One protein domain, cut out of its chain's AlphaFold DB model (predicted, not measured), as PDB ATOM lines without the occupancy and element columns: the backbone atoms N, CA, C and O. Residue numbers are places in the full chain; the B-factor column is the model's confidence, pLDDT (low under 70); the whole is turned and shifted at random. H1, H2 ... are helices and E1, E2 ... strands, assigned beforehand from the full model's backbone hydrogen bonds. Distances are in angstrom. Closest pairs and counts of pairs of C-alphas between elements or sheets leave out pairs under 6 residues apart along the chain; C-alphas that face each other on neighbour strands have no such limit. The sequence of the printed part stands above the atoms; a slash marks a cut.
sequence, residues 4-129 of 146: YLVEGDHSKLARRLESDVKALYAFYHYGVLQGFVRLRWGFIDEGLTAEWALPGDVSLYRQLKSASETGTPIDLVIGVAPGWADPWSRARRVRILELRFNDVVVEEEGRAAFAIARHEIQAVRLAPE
ATOM      1  N   TYR A   4     -18.489  31.451  39.126       60.38
ATOM      2  CA  TYR A   4     -18.778  30.010  39.221       60.38
ATOM      3  C   TYR A   4     -18.043  29.156  38.173       60.38
ATOM      4  O   TYR A   4     -17.877  27.958  38.375       60.38
ATOM      5  N   LEU A   5     -17.588  29.751  37.062       60.59
ATOM      6  CA  LEU A   5     -16.734  29.062  36.084       60.59
ATOM      7  C   LEU A   5     -15.318  28.828  36.627       60.59
ATOM      8  O   LEU A   5     -14.646  27.901  36.192       60.59
ATOM      9  N   VAL A   6     -14.878  29.667  37.569       63.28
ATOM     10  CA  VAL A   6     -13.561  29.573  38.215       63.28
ATOM     11  C   VAL A   6     -13.594  28.570  39.375       63.28
ATOM     12  O   VAL A   6     -12.597  27.912  39.638       63.28
ATOM     13  N   GLU A   7     -14.750  28.403  40.027       69.25
ATOM     14  CA  GLU A   7     -14.951  27.503  41.178       69.25
ATOM     15  C   GLU A   7     -15.333  26.057  40.800       69.25
ATOM     16  O   GLU A   7     -15.443  25.208  41.680       69.25
ATOM     17  N   GLY A   8     -15.550  25.753  39.514       72.62
ATOM     18  CA  GLY A   8     -15.954  24.409  39.072       72.62
ATOM     19  C   GLY A   8     -17.373  24.004  39.504       72.62
ATOM     20  O   GLY A   8     -17.699  22.818  39.522       72.62
ATOM     21  N   ASP A   9     -18.237  24.967  39.846       80.88
ATOM     22  CA  ASP A   9     -19.624  24.704  40.255       80.88
ATOM     23  C   ASP A   9     -20.502  24.396  39.029       80.88
ATOM     24  O   ASP A   9     -21.263  25.223  38.506       80.88
ATOM     25  N   HIS A  10     -20.361  23.162  38.543       83.81
ATOM     26  CA  HIS A  10     -21.070  22.641  37.379       83.81
ATOM     27  C   HIS A  10     -22.592  22.613  37.576       83.81
ATOM     28  O   HIS A  10     -23.331  22.788  36.607       83.81
ATOM     29  N   SER A  11     -23.086  22.454  38.809       85.44
ATOM     30  CA  SER A  11     -24.526  22.455  39.094       85.44
ATOM     31  C   SER A  11     -25.139  23.845  38.923       85.44
ATOM     32  O   SER A  11     -26.218  23.982  38.341       85.44
ATOM     33  N   LYS A  12     -24.452  24.895  39.382       82.44
ATOM     34  CA  LYS A  12     -24.893  26.282  39.183       82.44
ATOM     35  C   LYS A  12     -24.783  26.721  37.727       82.44
ATOM     36  O   LYS A  12     -25.684  27.411  37.244       82.44
ATOM     37  N   LEU A  13     -23.733  26.295  37.020       84.88
ATOM     38  CA  LEU A  13     -23.612  26.494  35.574       84.88
ATOM     39  C   LEU A  13     -24.779  25.832  34.825       84.88
ATOM     40  O   LEU A  13     -25.433  26.501  34.030       84.88
ATOM     41  N   ALA A  14     -25.075  24.562  35.113       88.38
ATOM     42  CA  ALA A  14     -26.157  23.825  34.460       88.38
ATOM     43  C   ALA A  14     -27.520  24.506  34.652       88.38
ATOM     44  O   ALA A  14     -28.229  24.732  33.676       88.38
ATOM     45  N   ARG A  15     -27.854  24.926  35.883       86.06
ATOM     46  CA  ARG A  15     -29.108  25.652  36.165       86.06
ATOM     47  C   ARG A  15     -29.223  26.964  35.388       86.06
ATOM     48  O   ARG A  15     -30.312  27.316  34.944       86.06
ATOM     49  N   ARG A  16     -28.117  27.702  35.230       85.94
ATOM     50  CA  ARG A  16     -28.106  28.941  34.436       85.94
ATOM     51  C   ARG A  16     -28.313  28.663  32.955       85.94
ATOM     52  O   ARG A  16     -29.177  29.289  32.363       85.94
ATOM     53  N   LEU A  17     -27.593  27.691  32.396       89.31
ATOM     54  CA  LEU A  17     -27.771  27.299  30.997       89.31
ATOM     55  C   LEU A  17     -29.200  26.828  30.721       89.31
ATOM     56  O   LEU A  17     -29.783  27.217  29.717       89.31
ATOM     57  N   GLU A  18     -29.795  26.048  31.622       88.56
ATOM     58  CA  GLU A  18     -31.193  25.632  31.500       88.56
ATOM     59  C   GLU A  18     -32.145  26.838  31.496       88.56
ATOM     60  O   GLU A  18     -33.049  26.916  30.665       88.56
ATOM     61  N   SER A  19     -31.929  27.798  32.399       84.38
ATOM     62  CA  SER A  19     -32.706  29.040  32.441       84.38
ATOM     63  C   SER A  19     -32.555  29.858  31.156       84.38
ATOM     64  O   SER A  19     -33.551  30.350  30.629       84.38
ATOM     65  N   ASP A  20     -31.334  29.989  30.638       86.56
ATOM     66  CA  ASP A  20     -31.045  30.749  29.421       86.56
ATOM     67  C   ASP A  20     -31.675  30.080  28.192       86.56
ATOM     68  O   ASP A  20     -32.298  30.753  27.371       86.56
ATOM     69  N   VAL A  21     -31.600  28.748  28.092       89.75
ATOM     70  CA  VAL A  21     -32.254  27.979  27.022       89.75
ATOM     71  C   VAL A  21     -33.772  28.144  27.077       89.75
ATOM     72  O   VAL A  21     -34.389  28.377  26.039       89.75
ATOM     73  N   LYS A  22     -34.390  28.088  28.266       84.50
ATOM     74  CA  LYS A  22     -35.834  28.344  28.423       84.50
ATOM     75  C   LYS A  22     -36.209  29.755  27.981       84.50
ATOM     76  O   LYS A  22     -37.200  29.926  27.274       84.50
ATOM     77  N   ALA A  23     -35.402  30.749  28.351       81.94
ATOM     78  CA  ALA A  23     -35.645  32.132  27.968       81.94
ATOM     79  C   ALA A  23     -35.529  32.337  26.449       81.94
ATOM     80  O   ALA A  23     -36.415  32.943  25.847       81.94
ATOM     81  N   LEU A  24     -34.487  31.784  25.819       85.06
ATOM     82  CA  LEU A  24     -34.305  31.817  24.364       85.06
ATOM     83  C   LEU A  24     -35.445  31.111  23.630       85.06
ATOM     84  O   LEU A  24     -35.948  31.625  22.634       85.06
ATOM     85  N   TYR A  25     -35.887  29.962  24.138       85.88
ATOM     86  CA  TYR A  25     -37.009  29.225  23.571       85.88
ATOM     87  C   TYR A  25     -38.311  30.034  23.634       85.88
ATOM     88  O   TYR A  25     -39.024  30.140  22.638       85.88
ATOM     89  N   ALA A  26     -38.606  30.659  24.775       81.56
ATOM     90  CA  ALA A  26     -39.785  31.507  24.922       81.56
ATOM     91  C   ALA A  26     -39.718  32.755  24.018       81.56
ATOM     92  O   ALA A  26     -40.726  33.137  23.421       81.56
ATOM     93  N   PHE A  27     -38.531  33.347  23.865       82.38
ATOM     94  CA  PHE A  27     -38.298  34.471  22.959       82.38
ATOM     95  C   PHE A  27     -38.502  34.093  21.485       82.38
ATOM     96  O   PHE A  27     -39.164  34.826  20.749       82.38
ATOM     97  N   TYR A  28     -37.996  32.929  21.066       86.62
ATOM     98  CA  TYR A  28     -38.250  32.377  19.735       86.62
ATOM     99  C   TYR A  28     -39.752  32.240  19.479       86.62
ATOM    100  O   TYR A  28     -40.255  32.793  18.503       86.62
ATOM    101  N   HIS A  29     -40.478  31.590  20.397       84.25
ATOM    102  CA  HIS A  29     -41.929  31.408  20.288       84.25
ATOM    103  C   HIS A  29     -42.688  32.724  20.182       84.25
ATOM    104  O   HIS A  29     -43.608  32.826  19.377       84.25
ATOM    105  N   TYR A  30     -42.292  33.744  20.944       85.31
ATOM    106  CA  TYR A  30     -42.888  35.073  20.835       85.31
ATOM    107  C   TYR A  30     -42.689  35.684  19.442       85.31
ATOM    108  O   TYR A  30     -43.661  36.093  18.804       85.31
ATOM    109  N   GLY A  31     -41.444  35.703  18.951       87.31
ATOM    110  CA  GLY A  31     -41.123  36.261  17.636       87.31
ATOM    111  C   GLY A  31     -41.826  35.518  16.500       87.31
ATOM    112  O   GLY A  31     -42.356  36.145  15.592       87.31
ATOM    113  N   VAL A  32     -41.905  34.190  16.589       88.44
ATOM    114  CA  VAL A  32     -42.640  33.342  15.643       88.44
ATOM    115  C   VAL A  32     -44.140  33.631  15.666       88.44
ATOM    116  O   VAL A  32     -44.765  33.790  14.617       88.44
ATOM    117  N   LEU A  33     -44.719  33.727  16.863       88.19
ATOM    118  CA  LEU A  33     -46.148  33.940  17.052       88.19
ATOM    119  C   LEU A  33     -46.605  35.262  16.423       88.19
ATOM    120  O   LEU A  33     -47.649  35.303  15.765       88.19
ATOM    121  N   GLN A  34     -45.825  36.325  16.633       85.50
ATOM    122  CA  GLN A  34     -46.130  37.682  16.182       85.50
ATOM    123  C   GLN A  34     -45.590  38.002  14.778       85.50
ATOM    124  O   GLN A  34     -46.114  38.890  14.109       85.50
ATOM    125  N   GLY A  35     -44.549  37.303  14.317       85.50
ATOM    126  CA  GLY A  35     -43.765  37.664  13.125       85.50
ATOM    127  C   GLY A  35     -42.808  38.846  13.346       85.50
ATOM    128  O   GLY A  35     -42.083  39.254  12.438       85.50
ATOM    129  N   PHE A  36     -42.792  39.409  14.553       85.69
ATOM    130  CA  PHE A  36     -41.892  40.469  14.988       85.69
ATOM    131  C   PHE A  36     -41.697  40.395  16.505       85.69
ATOM    132  O   PHE A  36     -42.483  39.785  17.224       85.69
ATOM    133  N   VAL A  37     -40.656  41.049  17.005       84.44
ATOM    134  CA  VAL A  37     -40.397  41.252  18.425       84.44
ATOM    135  C   VAL A  37     -40.613  42.722  18.750       84.44
ATOM    136  O   VAL A  37     -39.973  43.586  18.157       84.44
ATOM    137  N   ARG A  38     -41.489  43.024  19.711       84.38
ATOM    138  CA  ARG A  38     -41.708  44.395  20.177       84.38
ATOM    139  C   ARG A  38     -40.724  44.762  21.287       84.38
ATOM    140  O   ARG A  38     -40.740  44.161  22.360       84.38
ATOM    141  N   LEU A  39     -39.900  45.772  21.052       82.38
ATOM    142  CA  LEU A  39     -39.043  46.387  22.052       82.38
ATOM    143  C   LEU A  39     -39.763  47.592  22.653       82.38
ATOM    144  O   LEU A  39     -39.957  48.601  21.980       82.38
ATOM    145  N   ARG A  40     -40.114  47.498  23.939       82.75
ATOM    146  CA  ARG A  40     -40.675  48.616  24.697       82.75
ATOM    147  C   ARG A  40     -39.746  49.008  25.837       82.75
ATOM    148  O   ARG A  40     -39.648  48.287  26.828       82.75
ATOM    149  N   TRP A  41     -39.073  50.147  25.711       80.94
ATOM    150  CA  TRP A  41     -38.147  50.652  26.726       80.94
ATOM    151  C   TRP A  41     -38.213  52.176  26.833       80.94
ATOM    152  O   TRP A  41     -37.760  52.903  25.952       80.94
ATOM    153  N   GLY A  42     -38.766  52.676  27.944       84.50
ATOM    154  CA  GLY A  42     -38.939  54.113  28.154       84.50
ATOM    155  C   GLY A  42     -39.878  54.701  27.104       84.50
ATOM    156  O   GLY A  42     -41.071  54.410  27.117       84.50
ATOM    157  N   PHE A  43     -39.328  55.513  26.204       83.19
ATOM    158  CA  PHE A  43     -40.039  56.109  25.070       83.19
ATOM    159  C   PHE A  43     -39.936  55.284  23.775       83.19
ATOM    160  O   PHE A  43     -40.567  55.642  22.784       83.19
ATOM    161  N   ILE A  44     -39.141  54.210  23.763       84.44
ATOM    162  CA  ILE A  44     -38.985  53.320  22.607       84.44
ATOM    163  C   ILE A  44     -40.137  52.320  22.609       84.44
ATOM    164  O   ILE A  44     -40.383  51.666  23.625       84.44
ATOM    165  N   ASP A  45     -40.817  52.210  21.473       87.00
ATOM    166  CA  ASP A  45     -41.848  51.215  21.192       87.00
ATOM    167  C   ASP A  45     -41.742  50.802  19.717       87.00
ATOM    168  O   ASP A  45     -42.374  51.387  18.838       87.00
ATOM    169  N   GLU A  46     -40.854  49.850  19.439       86.06
ATOM    170  CA  GLU A  46     -40.475  49.455  18.079       86.06
ATOM    171  C   GLU A  46     -40.703  47.963  17.843       86.06
ATOM    172  O   GLU A  46     -40.466  47.136  18.721       86.06
ATOM    173  N   GLY A  47     -41.150  47.603  16.639       86.25
ATOM    174  CA  GLY A  47     -41.251  46.215  16.190       86.25
ATOM    175  C   GLY A  47     -40.058  45.838  15.316       86.25
ATOM    176  O   GLY A  47     -39.872  46.414  14.251       86.25
ATOM    177  N   LEU A  48     -39.277  44.850  15.745       85.69
ATOM    178  CA  LEU A  48     -38.184  44.258  14.973       85.69
ATOM    179  C   LEU A  48     -38.694  42.998  14.279       85.69
ATOM    180  O   LEU A  48     -39.181  42.094  14.953       85.69
ATOM    181  N   THR A  49     -38.607  42.910  12.955       84.75
ATOM    182  CA  THR A  49     -39.076  41.724  12.223       84.75
ATOM    183  C   THR A  49     -38.340  40.464  12.681       84.75
ATOM    184  O   THR A  49     -37.127  40.464  12.885       84.75
ATOM    185  N   ALA A  50     -39.093  39.380  12.865       84.62
ATOM    186  CA  ALA A  50     -38.567  38.091  13.289       84.62
ATOM    187  C   ALA A  50     -38.613  37.125  12.100       84.62
ATOM    188  O   ALA A  50     -39.594  36.416  11.891       84.62
ATOM    189  N   GLU A  51     -37.547  37.108  11.300       83.38
ATOM    190  CA  GLU A  51     -37.462  36.279  10.084       83.38
ATOM    191  C   GLU A  51     -37.041  34.825  10.354       83.38
ATOM    192  O   GLU A  51     -36.820  34.049   9.431       83.38
ATOM    193  N   TRP A  52     -36.939  34.425  11.623       85.00
ATOM    194  CA  TRP A  52     -36.556  33.067  12.019       85.00
ATOM    195  C   TRP A  52     -37.728  32.076  12.076       85.00
ATOM    196  O   TRP A  52     -37.534  30.950  12.528       85.00
ATOM    197  N   ALA A  53     -38.935  32.474  11.657       85.56
ATOM    198  CA  ALA A  53     -40.076  31.566  11.580       85.56
ATOM    199  C   ALA A  53     -39.852  30.495  10.502       85.56
ATOM    200  O   ALA A  53     -39.543  30.797   9.348       85.56
ATOM    201  N   LEU A  54     -40.042  29.234  10.871       86.69
ATOM    202  CA  LEU A  54     -39.899  28.082   9.993       86.69
ATOM    203  C   LEU A  54     -41.258  27.639   9.426       86.69
ATOM    204  O   LEU A  54     -42.311  27.873  10.026       86.69
ATOM    205  N   PRO A  55     -41.287  26.956   8.268       84.25
ATOM    206  CA  PRO A  55     -42.511  26.329   7.783       84.25
ATOM    207  C   PRO A  55     -43.114  25.384   8.832       84.25
ATOM    208  O   PRO A  55     -42.435  24.504   9.352       84.25
ATOM    209  N   GLY A  56     -44.407  25.551   9.113       84.00
ATOM    210  CA  GLY A  56     -45.122  24.777  10.135       84.00
ATOM    211  C   GLY A  56     -45.215  25.469  11.493       84.00
ATOM    212  O   GLY A  56     -46.029  25.056  12.316       84.00
ATOM    213  N   ASP A  57     -44.473  26.557  11.695       86.75
ATOM    214  CA  ASP A  57     -44.569  27.336  12.915       86.75
ATOM    215  C   ASP A  57     -45.958  27.950  13.129       86.75
ATOM    216  O   ASP A  57     -46.727  28.262  12.204       86.75
ATOM    217  N   VAL A  58     -46.280  28.115  14.408       82.44
ATOM    218  CA  VAL A  58     -47.595  28.534  14.861       82.44
ATOM    219  C   VAL A  58     -47.704  30.056  14.810       82.44
ATOM    220  O   VAL A  58     -46.991  30.760  15.515       82.44
ATOM    221  N   SER A  59     -48.653  30.574  14.026       87.44
ATOM    222  CA  SER A  59     -48.931  32.012  13.968       87.44
ATOM    223  C   SER A  59     -50.096  32.412  14.869       87.44
ATOM    224  O   SER A  59     -51.064  31.658  15.028       87.44
ATOM    225  N   LEU A  60     -50.046  33.636  15.410       90.19
ATOM    226  CA  LEU A  60     -51.112  34.200  16.243       90.19
ATOM    227  C   LEU A  60     -52.467  34.123  15.542       90.19
ATOM    228  O   LEU A  60     -53.441  33.635  16.108       90.19
ATOM    229  N   TYR A  61     -52.517  34.563  14.283       89.38
ATOM    230  CA  TYR A  61     -53.752  34.565  13.508       89.38
ATOM    231  C   TYR A  61     -54.353  33.164  13.376       89.38
ATOM    232  O   TYR A  61     -55.559  33.015  13.546       89.38
ATOM    233  N   ARG A  62     -53.536  32.133  13.111       89.25
ATOM    234  CA  ARG A  62     -54.029  30.753  12.984       89.25
ATOM    235  C   ARG A  62     -54.590  30.229  14.302       89.25
ATOM    236  O   ARG A  62     -55.669  29.648  14.283       89.25
ATOM    237  N   GLN A  63     -53.906  30.464  15.426       91.12
ATOM    238  CA  GLN A  63     -54.408  30.035  16.737       91.12
ATOM    239  C   GLN A  63     -55.721  30.724  17.093       91.12
ATOM    240  O   GLN A  63     -56.688  30.060  17.455       91.12
ATOM    241  N   LEU A  64     -55.769  32.050  16.948       93.50
ATOM    242  CA  LEU A  64     -56.967  32.818  17.254       93.50
ATOM    243  C   LEU A  64     -58.132  32.415  16.343       93.50
ATOM    244  O   LEU A  64     -59.237  32.189  16.823       93.50
ATOM    245  N   LYS A  65     -57.886  32.273  15.036       92.31
ATOM    246  CA  LYS A  65     -58.897  31.828  14.072       92.31
ATOM    247  C   LYS A  65     -59.439  30.450  14.426       92.31
ATOM    248  O   LYS A  65     -60.650  30.301  14.530       92.31
ATOM    249  N   SER A  66     -58.556  29.486  14.684       91.25
ATOM    250  CA  SER A  66     -58.967  28.136  15.064       91.25
ATOM    251  C   SER A  66     -59.813  28.145  16.336       91.25
ATOM    252  O   SER A  66     -60.879  27.547  16.338       91.25
ATOM    253  N   ALA A  67     -59.390  28.851  17.389       92.31
ATOM    254  CA  ALA A  67     -60.150  28.936  18.635       92.31
ATOM    255  C   ALA A  67     -61.500  29.657  18.469       92.31
ATOM    256  O   ALA A  67     -62.480  29.282  19.108       92.31
ATOM    257  N   SER A  68     -61.574  30.660  17.590       94.00
ATOM    258  CA  SER A  68     -62.832  31.329  17.243       94.00
ATOM    259  C   SER A  68     -63.787  30.404  16.489       94.00
ATOM    260  O   SER A  68     -64.987  30.451  16.732       94.00
ATOM    261  N   GLU A  69     -63.272  29.586  15.570       93.25
ATOM    262  CA  GLU A  69     -64.069  28.655  14.764       93.25
ATOM    263  C   GLU A  69     -64.561  27.456  15.585       93.25
ATOM    264  O   GLU A  69     -65.670  26.973  15.361       93.25
ATOM    265  N   THR A  70     -63.770  26.984  16.553       91.38
ATOM    266  CA  THR A  70     -64.119  25.829  17.396       91.38
ATOM    267  C   THR A  70     -64.802  26.204  18.709       91.38
ATOM    268  O   THR A  70     -65.290  25.323  19.416       91.38
ATOM    269  N   GLY A  71     -64.810  27.488  19.084       90.19
ATOM    270  CA  GLY A  71     -65.266  27.944  20.401       90.19
ATOM    271  C   GLY A  71     -64.395  27.450  21.565       90.19
ATOM    272  O   GLY A  71     -64.812  27.521  22.724       90.19
ATOM    273  N   THR A  72     -63.197  26.927  21.282       92.12
ATOM    274  CA  THR A  72     -62.289  26.384  22.297       92.12
ATOM    275  C   THR A  72     -61.704  27.524  23.138       92.12
ATOM    276  O   THR A  72     -61.197  28.498  22.576       92.12
ATOM    277  N   PRO A  73     -61.733  27.430  24.481       93.88
ATOM    278  CA  PRO A  73     -61.076  28.416  25.326       93.88
ATOM    279  C   PRO A  73     -59.556  28.398  25.120       93.88
ATOM    280  O   PRO A  73     -58.943  27.356  24.881       93.88
ATOM    281  N   ILE A  74     -58.938  29.564  25.259       94.25
ATOM    282  CA  ILE A  74     -57.494  29.757  25.119       94.25
ATOM    283  C   ILE A  74     -56.914  30.426  26.357       94.25
ATOM    284  O   ILE A  74     -57.586  31.205  27.031       94.25
ATOM    285  N   ASP A  75     -55.645  30.145  26.630       94.06
ATOM    286  CA  ASP A  75     -54.862  30.892  27.607       94.06
ATOM    287  C   ASP A  75     -54.118  32.020  26.874       94.06
ATOM    288  O   ASP A  75     -53.358  31.764  25.935       94.06
ATOM    289  N   LEU A  76     -54.325  33.263  27.312       92.62
ATOM    290  CA  LEU A  76     -53.679  34.463  26.780       92.62
ATOM    291  C   LEU A  76     -52.795  35.135  27.823       92.62
ATOM    292  O   LEU A  76     -53.208  35.347  28.959       92.62
ATOM    293  N   VAL A  77     -51.617  35.583  27.407       91.56
ATOM    294  CA  VAL A  77     -50.788  36.516  28.180       91.56
ATOM    295  C   VAL A  77     -50.826  37.857  27.465       91.56
ATOM    296  O   VAL A  77     -50.589  37.900  26.261       91.56
ATOM    297  N   ILE A  78     -51.139  38.942  28.177       91.25
ATOM    298  CA  ILE A  78     -51.302  40.279  27.583       91.25
ATOM    299  C   ILE A  78     -50.465  41.349  28.290       91.25
ATOM    300  O   ILE A  78     -50.129  41.215  29.471       91.25
ATOM    301  N   GLY A  79     -50.186  42.445  27.586       85.75
ATOM    302  CA  GLY A  79     -49.542  43.634  28.134       85.75
ATOM    303  C   GLY A  79     -48.020  43.558  28.074       85.75
ATOM    304  O   GLY A  79     -47.439  43.358  27.013       85.75
ATOM    305  N   VAL A  80     -47.358  43.739  29.220       80.62
ATOM    306  CA  VAL A  80     -45.889  43.730  29.309       80.62
ATOM    307  C   VAL A  80     -45.346  42.333  29.028       80.62
ATOM    308  O   VAL A  80     -45.895  41.356  29.557       80.62
ATOM    309  N   ALA A  81     -44.235  42.269  28.283       73.31
ATOM    310  CA  ALA A  81     -43.470  41.049  28.042       73.31
ATOM    311  C   ALA A  81     -43.365  40.202  29.327       73.31
ATOM    312  O   ALA A  81     -43.166  40.742  30.429       73.31
ATOM    313  N   PRO A  82     -43.590  38.886  29.238       74.00
ATOM    314  CA  PRO A  82     -43.629  38.050  30.416       74.00
ATOM    315  C   PRO A  82     -42.217  37.788  30.948       74.00
ATOM    316  O   PRO A  82     -41.217  38.027  30.273       74.00
ATOM    317  N   GLY A  83     -42.125  37.281  32.177       77.94
ATOM    318  CA  GLY A  83     -40.860  36.715  32.630       77.94
ATOM    319  C   GLY A  83     -40.573  35.471  31.797       77.94
ATOM    320  O   GLY A  83     -41.310  34.499  31.902       77.94
ATOM    321  N   TRP A  84     -39.525  35.479  30.973       74.94
ATOM    322  CA  TRP A  84     -39.256  34.380  30.032       74.94
ATOM    323  C   TRP A  84     -38.962  33.028  30.703       74.94
ATOM    324  O   TRP A  84     -39.055  31.991  30.055       74.94
ATOM    325  N   ALA A  85     -38.651  33.028  32.003       77.38
ATOM    326  CA  ALA A  85     -38.510  31.813  32.804       77.38
ATOM    327  C   ALA A  85     -39.855  31.109  33.085       77.38
ATOM    328  O   ALA A  85     -39.885  29.885  33.186       77.38
ATOM    329  N   ASP A  86     -40.948  31.870  33.195       79.88
ATOM    330  CA  ASP A  86     -42.319  31.361  33.311       79.88
ATOM    331  C   ASP A  86     -43.293  32.314  32.591       79.88
ATOM    332  O   ASP A  86     -43.919  33.192  33.212       79.88
ATOM    333  N   PRO A  87     -43.410  32.176  31.255       80.00
ATOM    334  CA  PRO A  87     -44.154  33.131  30.456       80.00
ATOM    335  C   PRO A  87     -45.667  33.091  30.709       80.00
ATOM    336  O   PRO A  87     -46.359  34.061  30.410       80.00
ATOM    337  N   TRP A  88     -46.173  32.000  31.293       86.88
ATOM    338  CA  TRP A  88     -47.599  31.740  31.505       86.88
ATOM    339  C   TRP A  88     -48.095  32.120  32.901       86.88
ATOM    340  O   TRP A  88     -49.294  32.049  33.152       86.88
ATOM    341  N   SER A  89     -47.215  32.588  33.788       86.19
ATOM    342  CA  SER A  89     -47.559  33.058  35.143       86.19
ATOM    343  C   SER A  89     -48.696  34.090  35.197       86.19
ATOM    344  O   SER A  89     -49.391  34.203  36.204       86.19
ATOM    345  N   ARG A  90     -48.897  34.853  34.114       88.56
ATOM    346  CA  ARG A  90     -49.953  35.871  33.963       88.56
ATOM    347  C   ARG A  90     -51.041  35.475  32.960       88.56
ATOM    348  O   ARG A  90     -51.746  36.348  32.451       88.56
ATOM    349  N   ALA A  91     -51.144  34.191  32.627       92.00
ATOM    350  CA  ALA A  91     -52.120  33.708  31.665       92.00
ATOM    351  C   ALA A  91     -53.551  33.921  32.170       92.00
ATOM    352  O   ALA A  91     -53.871  33.673  33.332       92.00
ATOM    353  N   ARG A  92     -54.418  34.366  31.267       92.50
ATOM    354  CA  ARG A  92     -55.851  34.545  31.475       92.50
ATOM    355  C   ARG A  92     -56.593  33.647  30.508       92.50
ATOM    356  O   ARG A  92     -56.286  33.646  29.316       92.50
ATOM    357  N   ARG A  93     -57.564  32.898  31.018       94.56
ATOM    358  CA  ARG A  93     -58.386  32.019  30.194       94.56
ATOM    359  C   ARG A  93     -59.543  32.797  29.597       94.56
ATOM    360  O   ARG A  93     -60.316  33.403  30.332       94.56
ATOM    361  N   VAL A  94     -59.666  32.764  28.277       95.88
ATOM    362  CA  VAL A  94     -60.709  33.497  27.560       95.88
ATOM    363  C   VAL A  94     -61.305  32.674  26.425       95.88
ATOM    364  O   VAL A  94     -60.676  31.744  25.917       95.88
ATOM    365  N   ARG A  95     -62.507  33.044  25.988       95.81
ATOM    366  CA  ARG A  95     -63.084  32.615  24.710       95.81
ATOM    367  C   ARG A  95     -63.016  33.754  23.709       95.81
ATOM    368  O   ARG A  95     -63.210  34.913  24.071       95.81
ATOM    369  N   ILE A  96     -62.753  33.425  22.450       96.12
ATOM    370  CA  ILE A  96     -62.785  34.406  21.367       96.12
ATOM    371  C   ILE A  96     -64.227  34.557  20.896       96.12
ATOM    372  O   ILE A  96     -64.858  33.573  20.521       96.12
ATOM    373  N   LEU A  97     -64.722  35.791  20.908       95.88
ATOM    374  CA  LEU A  97     -66.051  36.133  20.404       95.88
ATOM    375  C   LEU A  97     -65.989  36.680  18.979       95.88
ATOM    376  O   LEU A  97     -66.849  36.374  18.158       95.88
ATOM    377  N   GLU A  98     -64.978  37.500  18.680       95.94
ATOM    378  CA  GLU A  98     -64.845  38.151  17.378       95.94
ATOM    379  C   GLU A  98     -63.373  38.399  17.037       95.94
ATOM    380  O   GLU A  98     -62.594  38.863  17.873       95.94
ATOM    381  N   LEU A  99     -62.998  38.142  15.783       95.25
ATOM    382  CA  LEU A  99     -61.678  38.466  15.250       95.25
ATOM    383  C   LEU A  99     -61.763  39.619  14.267       95.25
ATOM    384  O   LEU A  99     -62.285  39.472  13.163       95.25
ATOM    385  N   ARG A 100     -61.154  40.745  14.635       94.06
ATOM    386  CA  ARG A 100     -61.019  41.911  13.764       94.06
ATOM    387  C   ARG A 100     -59.594  42.025  13.260       94.06
ATOM    388  O   ARG A 100     -58.714  41.258  13.649       94.06
ATOM    389  N   PHE A 101     -59.356  42.982  12.370       87.12
ATOM    390  CA  PHE A 101     -58.042  43.172  11.758       87.12
ATOM    391  C   PHE A 101     -56.946  43.499  12.791       87.12
ATOM    392  O   PHE A 101     -55.899  42.854  12.782       87.12
ATOM    393  N   ASN A 102     -57.209  44.431  13.717       90.25
ATOM    394  CA  ASN A 102     -56.221  44.922  14.693       90.25
ATOM    395  C   ASN A 102     -56.432  44.423  16.126       90.25
ATOM    396  O   ASN A 102     -55.513  44.507  16.944       90.25
ATOM    397  N   ASP A 103     -57.612  43.899  16.439       95.75
ATOM    398  CA  ASP A 103     -57.967  43.444  17.777       95.75
ATOM    399  C   ASP A 103     -58.721  42.108  17.745       95.75
ATOM    400  O   ASP A 103     -59.087  41.579  16.689       95.75
ATOM    401  N   VAL A 104     -58.867  41.529  18.930       96.94
ATOM    402  CA  VAL A 104     -59.705  40.367  19.200       96.94
ATOM    403  C   VAL A 104     -60.640  40.711  20.352       96.94
ATOM    404  O   VAL A 104     -60.197  41.218  21.383       96.94
ATOM    405  N   VAL A 105     -61.933  40.450  20.177       97.31
ATOM    406  CA  VAL A 105     -62.920  40.570  21.249       97.31
ATOM    407  C   VAL A 105     -62.980  39.237  21.969       97.31
ATOM    408  O   VAL A 105     -63.206  38.195  21.348       97.31
ATOM    409  N   VAL A 106     -62.769  39.277  23.278       97.25
ATOM    410  CA  VAL A 106     -62.744  38.084  24.116       97.25
ATOM    411  C   VAL A 106     -63.706  38.203  25.284       97.25
ATOM    412  O   VAL A 106     -64.004  39.299  25.761       97.25
ATOM    413  N   GLU A 107     -64.152  37.051  25.762       96.50
ATOM    414  CA  GLU A 107     -64.896  36.888  27.003       96.50
ATOM    415  C   GLU A 107     -64.023  36.152  28.021       96.50
ATOM    416  O   GLU A 107     -63.456  35.102  27.720       96.50
ATOM    417  N   GLU A 108     -63.925  36.700  29.227       94.56
ATOM    418  CA  GLU A 108     -63.332  36.034  30.387       94.56
ATOM    419  C   GLU A 108     -64.451  35.745  31.386       94.56
ATOM    420  O   GLU A 108     -65.330  36.582  31.593       94.56
ATOM    421  N   GLU A 109     -64.418  34.571  32.016       90.25
ATOM    422  CA  GLU A 109     -65.442  34.176  32.980       90.25
ATOM    423  C   GLU A 109     -65.596  35.220  34.098       90.25
ATOM    424  O   GLU A 109     -64.625  35.657  34.721       90.25
ATOM    425  N   GLY A 110     -66.837  35.654  34.331       88.94
ATOM    426  CA  GLY A 110     -67.153  36.668  35.337       88.94
ATOM    427  C   GLY A 110     -66.777  38.104  34.955       88.94
ATOM    428  O   GLY A 110     -66.869  38.992  35.804       88.94
ATOM    429  N   ARG A 111     -66.376  38.372  33.703       91.50
ATOM    430  CA  ARG A 111     -66.122  39.729  33.197       91.50
ATOM    431  C   ARG A 111     -66.898  40.015  31.918       91.50
ATOM    432  O   ARG A 111     -67.163  39.129  31.115       91.50
ATOM    433  N   ALA A 112     -67.241  41.288  31.723       93.06
ATOM    434  CA  ALA A 112     -67.783  41.748  30.451       93.06
ATOM    435  C   ALA A 112     -66.754  41.541  29.332       93.06
ATOM    436  O   ALA A 112     -65.549  41.658  29.568       93.06
ATOM    437  N   ALA A 113     -67.238  41.268  28.120       96.31
ATOM    438  CA  ALA A 113     -66.387  41.146  26.948       96.31
ATOM    439  C   ALA A 113     -65.559  42.420  26.720       96.31
ATOM    440  O   ALA A 113     -66.040  43.540  26.917       96.31
ATOM    441  N   PHE A 114     -64.313  42.252  26.287       96.06
ATOM    442  CA  PHE A 114     -63.393  43.359  26.035       96.06
ATOM    443  C   PHE A 114     -62.505  43.075  24.822       96.06
ATOM    444  O   PHE A 114     -62.249  41.924  24.469       96.06
ATOM    445  N   ALA A 115     -62.048  44.143  24.168       96.88
ATOM    446  CA  ALA A 115     -61.149  44.054  23.024       96.88
ATOM    447  C   ALA A 115     -59.682  44.067  23.478       96.88
ATOM    448  O   ALA A 115     -59.300  44.834  24.365       96.88
ATOM    449  N   ILE A 116     -58.856  43.241  22.842       95.75
ATOM    450  CA  ILE A 116     -57.406  43.184  23.036       95.75
ATOM    451  C   ILE A 116     -56.743  43.486  21.698       95.75
ATOM    452  O   ILE A 116     -56.970  42.777  20.718       95.75
ATOM    453  N   ALA A 117     -55.889  44.507  21.652       93.25
ATOM    454  CA  ALA A 117     -55.073  44.758  20.472       93.25
ATOM    455  C   ALA A 117     -54.111  43.582  20.233       93.25
ATOM    456  O   ALA A 117     -53.460  43.102  21.160       93.25
ATOM    457  N   ARG A 118     -53.976  43.118  18.986       90.75
ATOM    458  CA  ARG A 118     -53.177  41.917  18.664       90.75
ATOM    459  C   ARG A 118     -51.713  42.024  19.104       90.75
ATOM    460  O   ARG A 118     -51.137  41.041  19.562       90.75
ATOM    461  N   HIS A 119     -51.139  43.222  19.022       86.94
ATOM    462  CA  HIS A 119     -49.763  43.507  19.444       86.94
ATOM    463  C   HIS A 119     -49.572  43.544  20.972       86.94
ATOM    464  O   HIS A 119     -48.438  43.608  21.445       86.94
ATOM    465  N   GLU A 120     -50.658  43.541  21.753       90.25
ATOM    466  CA  GLU A 120     -50.613  43.404  23.214       90.25
ATOM    467  C   GLU A 120     -50.614  41.932  23.650       90.25
ATOM    468  O   GLU A 120     -50.374  41.655  24.822       90.25
ATOM    469  N   ILE A 121     -50.867  40.983  22.741       91.62
ATOM    470  CA  ILE A 121     -50.848  39.548  23.042       91.62
ATOM    471  C   ILE A 121     -49.396  39.068  23.076       91.62
ATOM    472  O   ILE A 121     -48.702  39.044  22.069       91.62
ATOM    473  N   GLN A 122     -48.920  38.657  24.240       87.56
ATOM    474  CA  GLN A 122     -47.555  38.170  24.428       87.56
ATOM    475  C   GLN A 122     -47.434  36.658  24.225       87.56
ATOM    476  O   GLN A 122     -46.384  36.166  23.835       87.56
ATOM    477  N   ALA A 123     -48.500  35.905  24.484       88.81
ATOM    478  CA  ALA A 123     -48.539  34.472  24.229       88.81
ATOM    479  C   ALA A 123     -49.986  34.003  24.069       88.81
ATOM    480  O   ALA A 123     -50.892  34.556  24.699       88.81
ATOM    481  N   VAL A 124     -50.189  32.967  23.255       91.50
ATOM    482  CA  VAL A 124     -51.457  32.240  23.149       91.50
ATOM    483  C   VAL A 124     -51.192  30.745  23.035       91.50
ATOM    484  O   VAL A 124     -50.254  30.317  22.357       91.50
ATOM    485  N   ARG A 125     -52.007  29.961  23.735       88.81
ATOM    486  CA  ARG A 125     -52.119  28.516  23.550       88.81
ATOM    487  C   ARG A 125     -53.575  28.105  23.699       88.81
ATOM    488  O   ARG A 125     -54.333  28.758  24.421       88.81
ATOM    489  N   LEU A 126     -53.942  26.991  23.077       86.56
ATOM    490  CA  LEU A 126     -55.176  26.297  23.436       86.56
ATOM    491  C   LEU A 126     -55.126  25.963  24.927       86.56
ATOM    492  O   LEU A 126     -54.089  25.513  25.427       86.56
ATOM    493  N   ALA A 127     -56.213  26.243  25.647       79.44
ATOM    494  CA  ALA A 127     -56.282  25.862  27.044       79.44
ATOM    495  C   ALA A 127     -56.151  24.334  27.113       79.44
ATOM    496  O   ALA A 127     -56.861  23.652  26.370       79.44
ATOM    497  N   PRO A 128     -55.269  23.782  27.967       67.00
ATOM    498  CA  PRO A 128     -55.334  22.362  28.257       67.00
ATOM    499  C   PRO A 128     -56.747  22.099  28.770       67.00
ATOM    500  O   PRO A 128     -57.189  22.720  29.742       67.00
ATOM    501  N   GLU A 129     -57.486  21.259  28.053       56.78
ATOM    502  CA  GLU A 129     -58.778  20.784  28.512       56.78
ATOM    503  C   GLU A 129     -58.625  20.266  29.945       56.78
ATOM    504  O   GLU A 129     -57.629  19.623  30.279       56.78
TER     505      GLU A 129
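This is residues 4 to 129 of the 146 residues of an uncharacterized protein of Sorangium cellulosum (strain So ce56) (UniProt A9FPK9). A long helix, H1, reaches away like a handle from a rounder body, in which a strongly twisted, curled sheet of five strands wraps partly round a short helix, H2. A small two-stranded hairpin, E1 and E2, sits beside the body end of H1, separate from the large sheet, and residues 6 to 11 at the far end stick out free. The printed part has 126 residues with two named helices and seven named strands, in the order H1 E1 E2 H2 E3 E4 E5 E6 E7, and its class is mixed, helices and strands. The large sheet runs E6 E5 E4 E3 E7 and is antiparallel throughout, as is the pair E1 E2. The whole is only just loose, close to compact, with a radius of gyration of the C-alphas of 17.0 A, and elongated, spanning 56 by 34 by 33 A.

H1, residues 10 to 34, begins with C-alpha 10 at (-21.070, 22.641, 37.379) and ends with C-alpha 34 at (-46.130, 37.682, 16.182), 36.1 A from first to last C-alpha. E1, residues 36 to 41, is 16.0 A long, and E2, residues 44 to 49, is 15.6 A long. H2, residues 60 to 70, is 15.5 A long and begins with C-alpha 60 at (-51.112, 34.200, 16.243). E3 is residues 74 to 78. E4, residues 92 to 99, is the longest strand by residues and measures 17.7 A. E5 is residues 103 to 107 and E6 is residues 114 to 117. E7, residues 121 to 126, is 13.9 A long and ends with C-alpha 126 at (-55.176, 26.297, 23.436).

In the large sheet E3, E4, E5 and E6 form a meander, each strand the antiparallel neighbour of the one before. E3 and E7 are antiparallel at 169 degrees, with N 75 and O 125 at 2.9 A. E4 bends by 61 degrees at residue 95, and its pairing is staggered: residues 92 to 94 pair with E3, where N 76 and O 92 are 2.8 A apart, and residues 95 to 99 pair with E5, where N 97 and O 105 are 2.9 A apart. E5 and E6 form a hairpin at 148 degrees, with N 116 and O 104 at 2.8 A. E6 and E7, the edge strands, meet only through their link. From edge to edge the strands' lines turn by 115 degrees. H2 is on this sheet; its closest C-alphas to E4 are those of Ser 68 and Ile 96, 5.1 A apart, and to E7 those of Leu 60 and Val 124, 7.2 A apart. H1 is on the sheet too, but only grazes it with its residues 26 to 34; the closest C-alphas of H1 and E7 are those of Tyr 30 and Ala 123, at 6.6 A. H1 and H2 are close but not clearly touching, with the C-alphas of Leu 33 and Leu 60 closest at 5.0 A, and only just about perpendicular at 71 degrees. The hairpin E1 and E2 is antiparallel at 163 degrees, with N 37 and O 48 at 2.7 A. The closest C-alphas of H1 and E1 are those of Gly 31 and Val 37, 5.1 A apart. E1 and E2 are both apart from E7. In H1 and H2 every O i to N i+4 pair is within hydrogen-bond range.

The C-alphas of Glu 7 and Glu 98 are the two farthest apart, at 56.3 A. The printed part has no cut. The link from E3 to E4, residues 79 to 91, is long. Mean pLDDT of the printed part is 86.8; residues 4 to 7 and 128 to 129 are under 70.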